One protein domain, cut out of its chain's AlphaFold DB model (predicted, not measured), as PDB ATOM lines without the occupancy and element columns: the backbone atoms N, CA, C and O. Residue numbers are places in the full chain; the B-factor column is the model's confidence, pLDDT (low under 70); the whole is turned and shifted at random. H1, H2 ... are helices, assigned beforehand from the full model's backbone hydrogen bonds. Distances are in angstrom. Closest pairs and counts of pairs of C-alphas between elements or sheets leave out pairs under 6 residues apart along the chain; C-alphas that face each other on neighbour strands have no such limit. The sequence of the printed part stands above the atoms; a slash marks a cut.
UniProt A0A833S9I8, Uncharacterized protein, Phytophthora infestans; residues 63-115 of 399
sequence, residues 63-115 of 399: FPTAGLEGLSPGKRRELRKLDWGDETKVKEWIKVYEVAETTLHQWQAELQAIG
ATOM      1  N   PHE A  63     -40.583  -9.744 -57.680       52.75
ATOM      2  CA  PHE A  63     -41.675  -9.204 -56.875       52.75
ATOM      3  C   PHE A  63     -41.132  -8.728 -55.526       52.75
ATOM      4  O   PHE A  63     -41.283  -9.448 -54.538       52.75
ATOM      5  N   PRO A  64     -40.518  -7.531 -55.463       54.41
ATOM      6  CA  PRO A  64     -40.074  -6.972 -54.194       54.41
ATOM      7  C   PRO A  64     -41.277  -6.868 -53.254       54.41
ATOM      8  O   PRO A  64     -42.247  -6.176 -53.573       54.41
ATOM      9  N   THR A  65     -41.262  -7.585 -52.129       56.19
ATOM     10  CA  THR A  65     -42.349  -7.507 -51.139       56.19
ATOM     11  C   THR A  65     -42.109  -6.401 -50.114       56.19
ATOM     12  O   THR A  65     -43.054  -5.957 -49.461       56.19
ATOM     13  N   ALA A  66     -40.879  -5.889 -50.029       56.75
ATOM     14  CA  ALA A  66     -40.511  -4.692 -49.292       56.75
ATOM     15  C   ALA A  66     -40.357  -3.460 -50.201       56.75
ATOM     16  O   ALA A  66     -40.115  -3.540 -51.407       56.75
ATOM     17  N   GLY A  67     -40.455  -2.279 -49.592       65.12
ATOM     18  CA  GLY A  67     -40.265  -1.009 -50.285       65.12
ATOM     19  C   GLY A  67     -41.515  -0.479 -50.993       65.12
ATOM     20  O   GLY A  67     -42.606  -1.042 -50.897       65.12
ATOM     21  N   LEU A  68     -41.343   0.619 -51.734       66.62
ATOM     22  CA  LEU A  68     -42.408   1.271 -52.503       66.62
ATOM     23  C   LEU A  68     -43.058   0.328 -53.532       66.62
ATOM     24  O   LEU A  68     -44.264   0.413 -53.774       66.62
ATOM     25  N   GLU A  69     -42.279  -0.601 -54.096       64.88
ATOM     26  CA  GLU A  69     -42.764  -1.565 -55.085       64.88
ATOM     27  C   GLU A  69     -43.586  -2.719 -54.484       64.88
ATOM     28  O   GLU A  69     -44.469  -3.252 -55.156       64.88
ATOM     29  N   GLY A  70     -43.411  -3.013 -53.193       63.44
ATOM     30  CA  GLY A  70     -44.245  -3.971 -52.457       63.44
ATOM     31  C   GLY A  70     -45.614  -3.418 -52.038       63.44
ATOM     32  O   GLY A  70     -46.490  -4.171 -51.610       63.44
ATOM     33  N   LEU A  71     -45.844  -2.102 -52.169       71.56
ATOM     34  CA  LEU A  71     -47.121  -1.480 -51.810       71.56
ATOM     35  C   LEU A  71     -48.209  -1.791 -52.841       71.56
ATOM     36  O   LEU A  71     -48.034  -1.574 -54.043       71.56
ATOM     37  N   SER A  72     -49.388  -2.193 -52.362       68.69
ATOM     38  CA  SER A  72     -50.562  -2.360 -53.222       68.69
ATOM     39  C   SER A  72     -50.983  -1.024 -53.866       68.69
ATOM     40  O   SER A  72     -50.784   0.041 -53.267       68.69
ATOM     41  N   PRO A  73     -51.618  -1.032 -55.055       67.31
ATOM     42  CA  PRO A  73     -51.995   0.198 -55.761       67.31
ATOM     43  C   PRO A  73     -52.841   1.172 -54.923       67.31
ATOM     44  O   PRO A  73     -52.635   2.387 -54.966       67.31
ATOM     45  N   GLY A  74     -53.750   0.646 -54.092       69.50
ATOM     46  CA  GLY A  74     -54.550   1.452 -53.163       69.50
ATOM     47  C   GLY A  74     -53.696   2.162 -52.110       69.50
ATOM     48  O   GLY A  74     -53.876   3.356 -51.871       69.50
ATOM     49  N   LYS A  75     -52.700   1.468 -51.548       76.62
ATOM     50  CA  LYS A  75     -51.778   2.031 -50.553       76.62
ATOM     51  C   LYS A  75     -50.805   3.040 -51.159       76.62
ATOM     52  O   LYS A  75     -50.570   4.077 -50.548       76.62
ATOM     53  N   ARG A  76     -50.350   2.843 -52.402       78.81
ATOM     54  CA  ARG A  76     -49.585   3.870 -53.139       78.81
ATOM     55  C   ARG A  76     -50.398   5.162 -53.322       78.81
ATOM     56  O   ARG A  76     -49.855   6.257 -53.191       78.81
ATOM     57  N   ARG A  77     -51.714   5.066 -53.572       74.25
ATOM     58  CA  ARG A  77     -52.608   6.237 -53.690       74.25
ATOM     59  C   ARG A  77     -52.784   6.975 -52.363       74.25
ATOM     60  O   ARG A  77     -52.786   8.205 -52.364       74.25
ATOM     61  N   GLU A  78     -52.935   6.237 -51.265       78.75
ATOM     62  CA  GLU A  78     -53.004   6.802 -49.912       78.75
ATOM     63  C   GLU A  78     -51.697   7.513 -49.545       78.75
ATOM     64  O   GLU A  78     -51.744   8.666 -49.130       78.75
ATOM     65  N   LEU A  79     -50.539   6.889 -49.796       82.00
ATOM     66  CA  LEU A  79     -49.226   7.480 -49.521       82.00
ATOM     67  C   LEU A  79     -48.965   8.744 -50.358       82.00
ATOM     68  O   LEU A  79     -48.502   9.757 -49.835       82.00
ATOM     69  N   ARG A  80     -49.342   8.739 -51.646       81.94
ATOM     70  CA  ARG A  80     -49.221   9.908 -52.541       81.94
ATOM     71  C   ARG A  80     -49.985  11.134 -52.026       81.94
ATOM     72  O   ARG A  80     -49.567  12.260 -52.287       81.94
ATOM     73  N   LYS A  81     -51.103  10.911 -51.327       81.94
ATOM     74  CA  LYS A  81     -51.983  11.945 -50.760       81.94
ATOM     75  C   LYS A  81     -51.855  12.077 -49.237       81.94
ATOM     76  O   LYS A  81     -52.697  12.732 -48.630       81.94
ATOM     77  N   LEU A  82     -50.864  11.423 -48.627       83.00
ATOM     78  CA  LEU A  82     -50.680  11.443 -47.182       83.00
ATOM     79  C   LEU A  82     -50.415  12.879 -46.721       83.00
ATOM     80  O   LEU A  82     -49.481  13.526 -47.198       83.00
ATOM     81  N   ASP A  83     -51.260  13.354 -45.812       82.06
ATOM     82  CA  ASP A  83     -51.105  14.647 -45.160       82.06
ATOM     83  C   ASP A  83     -50.146  14.508 -43.975       82.06
ATOM     84  O   ASP A  83     -50.433  13.792 -43.013       82.06
ATOM     85  N   TRP A  84     -49.009  15.196 -44.046       83.25
ATOM     86  CA  TRP A  84     -47.993  15.199 -42.991       83.25
ATOM     87  C   TRP A  84     -48.424  15.969 -41.739       83.25
ATOM     88  O   TRP A  84     -47.798  15.816 -40.695       83.25
ATOM     89  N   GLY A  85     -49.495  16.771 -41.814       75.25
ATOM     90  CA  GLY A  85     -50.111  17.395 -40.641       75.25
ATOM     91  C   GLY A  85     -50.867  16.404 -39.747       75.25
ATOM     92  O   GLY A  85     -51.119  16.701 -38.579       75.25
ATOM     93  N   ASP A  86     -51.207  15.216 -40.260       82.12
ATOM     94  CA  ASP A  86     -51.853  14.145 -39.499       82.12
ATOM     95  C   ASP A  86     -50.804  13.193 -38.900       82.12
ATOM     96  O   ASP A  86     -50.541  12.095 -39.404       82.12
ATOM     97  N   GLU A  87     -50.215  13.610 -37.775       79.12
ATOM     98  CA  GLU A  87     -49.200  12.829 -37.057       79.12
ATOM     99  C   GLU A  87     -49.659  11.407 -36.700       79.12
ATOM    100  O   GLU A  87     -48.830  10.505 -36.555       79.12
ATOM    101  N   THR A  88     -50.967  11.188 -36.523       80.69
ATOM    102  CA  THR A  88     -51.490   9.870 -36.149       80.69
ATOM    103  C   THR A  88     -51.401   8.888 -37.306       80.69
ATOM    104  O   THR A  88     -50.923   7.768 -37.113       80.69
ATOM    105  N   LYS A  89     -51.746   9.329 -38.521       79.69
ATOM    106  CA  LYS A  89     -51.582   8.518 -39.729       79.69
ATOM    107  C   LYS A  89     -50.114   8.308 -40.073       79.69
ATOM    108  O   LYS A  89     -49.733   7.187 -40.381       79.69
ATOM    109  N   VAL A  90     -49.267   9.332 -39.972       82.31
ATOM    110  CA  VAL A  90     -47.826   9.180 -40.257       82.31
ATOM    111  C   VAL A  90     -47.185   8.144 -39.319       82.31
ATOM    112  O   VAL A  90     -46.483   7.244 -39.781       82.31
ATOM    113  N   LYS A  91     -47.502   8.184 -38.014       78.19
ATOM    114  CA  LYS A  91     -47.039   7.182 -37.032       78.19
ATOM    115  C   LYS A  91     -47.574   5.775 -37.320       78.19
ATOM    116  O   LYS A  91     -46.854   4.800 -37.103       78.19
ATOM    117  N   GLU A  92     -48.803   5.651 -37.817       83.06
ATOM    118  CA  GLU A  92     -49.371   4.369 -38.251       83.06
ATOM    119  C   GLU A  92     -48.617   3.800 -39.460       83.06
ATOM    120  O   GLU A  92     -48.233   2.634 -39.441       83.06
ATOM    121  N   TRP A  93     -48.315   4.624 -40.465       83.62
ATOM    122  CA  TRP A  93     -47.544   4.214 -41.643       83.62
ATOM    123  C   TRP A  93     -46.119   3.773 -41.291       83.62
ATOM    124  O   TRP A  93     -45.682   2.710 -41.730       83.62
ATOM    125  N   ILE A  94     -45.427   4.535 -40.440       82.25
ATOM    126  CA  ILE A  94     -44.094   4.182 -39.924       82.25
ATOM    127  C   ILE A  94     -44.128   2.829 -39.206       82.25
ATOM    128  O   ILE A  94     -43.240   2.001 -39.392       82.25
ATOM    129  N   LYS A  95     -45.172   2.577 -38.407       79.06
ATOM    130  CA  LYS A  95     -45.317   1.333 -37.648       79.06
ATOM    131  C   LYS A  95     -45.690   0.136 -38.526       79.06
ATOM    132  O   LYS A  95     -45.174  -0.948 -38.294       79.06
ATOM    133  N   VAL A  96     -46.598   0.309 -39.488       79.44
ATOM    134  CA  VAL A  96     -47.100  -0.781 -40.346       79.44
ATOM    135  C   VAL A  96     -46.029  -1.277 -41.311       79.44
ATOM    136  O   VAL A  96     -45.959  -2.475 -41.569       79.44
ATOM    137  N   TYR A  97     -45.199  -0.373 -41.829       76.69
ATOM    138  CA  TYR A  97     -44.164  -0.712 -42.807       76.69
ATOM    139  C   TYR A  97     -42.755  -0.747 -42.211       76.69
ATOM    140  O   TYR A  97     -41.807  -1.013 -42.940       76.69
ATOM    141  N   GLU A  98     -42.619  -0.493 -40.905       78.12
ATOM    142  CA  GLU A  98     -41.349  -0.500 -40.164       78.12
ATOM    143  C   GLU A  98     -40.245   0.352 -40.831       78.12
ATOM    144  O   GLU A  98     -39.064   0.006 -40.810       78.12
ATOM    145  N   VAL A  99     -40.622   1.492 -41.424       80.06
ATOM    146  CA  VAL A  99     -39.712   2.407 -42.138       80.06
ATOM    147  C   VAL A  99     -39.545   3.739 -41.418       80.06
ATOM    148  O   VAL A  99     -40.460   4.222 -40.756       80.06
ATOM    149  N   ALA A 100     -38.380   4.372 -41.578       81.56
ATOM    150  CA  ALA A 100     -38.142   5.716 -41.061       81.56
ATOM    151  C   ALA A 100     -39.000   6.763 -41.796       81.56
ATOM    152  O   ALA A 100     -39.290   6.633 -42.986       81.56
ATOM    153  N   GLU A 101     -39.346   7.849 -41.101       79.62
ATOM    154  CA  GLU A 101     -40.122   8.970 -41.656       79.62
ATOM    155  C   GLU A 101     -39.469   9.568 -42.915       79.62
ATOM    156  O   GLU A 101     -40.141   9.883 -43.895       79.62
ATOM    157  N   THR A 102     -38.135   9.622 -42.946       79.88
ATOM    158  CA  THR A 102     -37.351  10.078 -44.104       79.88
ATOM    159  C   THR A 102     -37.530   9.188 -45.337       79.88
ATOM    160  O   THR A 102     -37.610   9.695 -46.455       79.88
ATOM    161  N   THR A 103     -37.647   7.871 -45.153       79.06
ATOM    162  CA  THR A 103     -37.918   6.909 -46.233       79.06
ATOM    163  C   THR A 103     -39.349   7.050 -46.749       79.06
ATOM    164  O   THR A 103     -39.581   6.988 -47.954       79.06
ATOM    165  N   LEU A 104     -40.306   7.322 -45.857       82.25
ATOM    166  CA  LEU A 104     -41.699   7.588 -46.220       82.25
ATOM    167  C   LEU A 104     -41.826   8.874 -47.067       82.25
ATOM    168  O   LEU A 104     -42.561   8.892 -48.058       82.25
ATOM    169  N   HIS A 105     -41.062   9.923 -46.729       79.88
ATOM    170  CA  HIS A 105     -40.964  11.150 -47.530       79.88
ATOM    171  C   HIS A 105     -40.402  10.882 -48.926       79.88
ATOM    172  O   HIS A 105     -40.945  11.376 -49.915       79.88
ATOM    173  N   GLN A 106     -39.340  10.076 -49.012       81.19
ATOM    174  CA  GLN A 106     -38.741   9.695 -50.287       81.19
ATOM    175  C   GLN A 106     -39.746   8.944 -51.172       81.19
ATOM    176  O   GLN A 106     -39.922   9.302 -52.335       81.19
ATOM    177  N   TRP A 107     -40.472   7.971 -50.617       84.62
ATOM    178  CA  TRP A 107     -41.494   7.225 -51.357       84.62
ATOM    179  C   TRP A 107     -42.625   8.118 -51.863       84.62
ATOM    180  O   TRP A 107     -43.099   7.946 -52.985       84.62
ATOM    181  N   GLN A 108     -43.062   9.094 -51.065       83.81
ATOM    182  CA  GLN A 108     -44.078  10.040 -51.513       83.81
ATOM    183  C   GLN A 108     -43.556  10.941 -52.643       83.81
ATOM    184  O   GLN A 108     -44.273  11.144 -53.625       83.81
ATOM    185  N   ALA A 109     -42.323  11.443 -52.536       79.38
ATOM    186  CA  ALA A 109     -41.697  12.261 -53.572       79.38
ATOM    187  C   ALA A 109     -41.551  11.484 -54.893       79.38
ATOM    188  O   ALA A 109     -41.902  12.003 -55.952       79.38
ATOM    189  N   GLU A 110     -41.129  10.218 -54.830       78.56
ATOM    190  CA  GLU A 110     -41.059   9.317 -55.987       78.56
ATOM    191  C   GLU A 110     -42.451   9.098 -56.614       78.56
ATOM    192  O   GLU A 110     -42.626   9.243 -57.824       78.56
ATOM    193  N   LEU A 111     -43.489   8.861 -55.799       78.56
ATOM    194  CA  LEU A 111     -44.868   8.695 -56.281       78.56
ATOM    195  C   LEU A 111     -45.492   9.966 -56.867       78.56
ATOM    196  O   LEU A 111     -46.446   9.851 -57.645       78.56
ATOM    197  N   GLN A 112     -45.031  11.148 -56.460       79.00
ATOM    198  CA  GLN A 112     -45.463  12.435 -57.007       79.00
ATOM    199  C   GLN A 112     -44.707  12.772 -58.300       79.00
ATOM    200  O   GLN A 112     -45.326  13.258 -59.246       79.00
ATOM    201  N   ALA A 113     -43.413  12.443 -58.380       74.00
ATOM    202  CA  ALA A 113     -42.573  12.658 -59.560       74.00
ATOM    203  C   ALA A 113     -42.988  11.796 -60.765       74.00
ATOM    204  O   ALA A 113     -42.916  12.252 -61.903       74.00
ATOM    205  N   ILE A 114     -43.480  10.575 -60.525       65.81
ATOM    206  CA  ILE A 114     -43.961   9.661 -61.582       65.81
ATOM    207  C   ILE A 114     -45.272  10.159 -62.238       65.81
ATOM    208  O   ILE A 114     -45.674   9.679 -63.302       65.81
ATOM    209  N   GLY A 115     -45.933  11.168 -61.652       56.62
ATOM    210  CA  GLY A 115     -47.206  11.691 -62.145       56.62
ATOM    211  C   GLY A 115     -48.305  10.620 -62.187       56.62
ATOM    212  O   GLY A 115     -48.116   9.465 -61.810       56.62
TER     213      GLY A 115
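What this domain is: This is residues 63 to 115 of the 399 residues of an uncharacterized protein of Phytophthora infestans (UniProt A0A833S9I8). Three short helices form a small cluster in which H3, the longest, stands crosswise to both H1 and H2. H1 packs on residues 107 to 112 of H3, while a tight turn leads from H2 into the other end of H3; residues 63 to 72, before H1, hold no named element. The printed part has 53 residues with three named helices, in the order H1, H2, H3, and no named strand; the class is all helix. It is compact, with a radius of gyration of the C-alphas of 10.4 A and spans of 29 by 23 by 19 A.

How they stand to each other: H1, residues 73 to 80, touches H3, residues 101 to 113, which meets it with residues 107 to 112 alone. Their closest C-alphas, those of Arg 80 and Gln 108, are 5.2 A apart, and their lines are about perpendicular at 74 degrees. H2, residues 87 to 97, is apart from H1. H2 and H3 only just touch, with 3 pairs of C-alphas within 8 A, and H3 does so with residues 101 to 104 alone. The closest C-alphas there are those of Ile 94 and Glu 101, 6.5 A apart; the two lines are about perpendicular at 88 degrees. In H1, H2 and H3 every O i to N i+4 pair is within hydrogen-bond range.

Where its parts are: H1 begins at C-alpha 73, (-51.995, 0.198, -55.761), and measures 10.6 A from first to last C-alpha. H2 measures 15.5 A and begins at C-alpha 87, (-49.200, 12.829, -37.057). H3 measures 18.4 A and ends at C-alpha 113, (-42.573, 12.658, -59.560).

The domain as a whole: The two C-alphas farthest apart, those of Phe 63 and Gly 85, are 32.3 A apart. The printed part has no cut. The link from H1 to H2 is short, with 6 residues, and the link from H2 to H3 is tight, with 3. The mean pLDDT of the printed part is 75.5; residues 63 to 70, 72 to 74 and 114 to 115 are under 70.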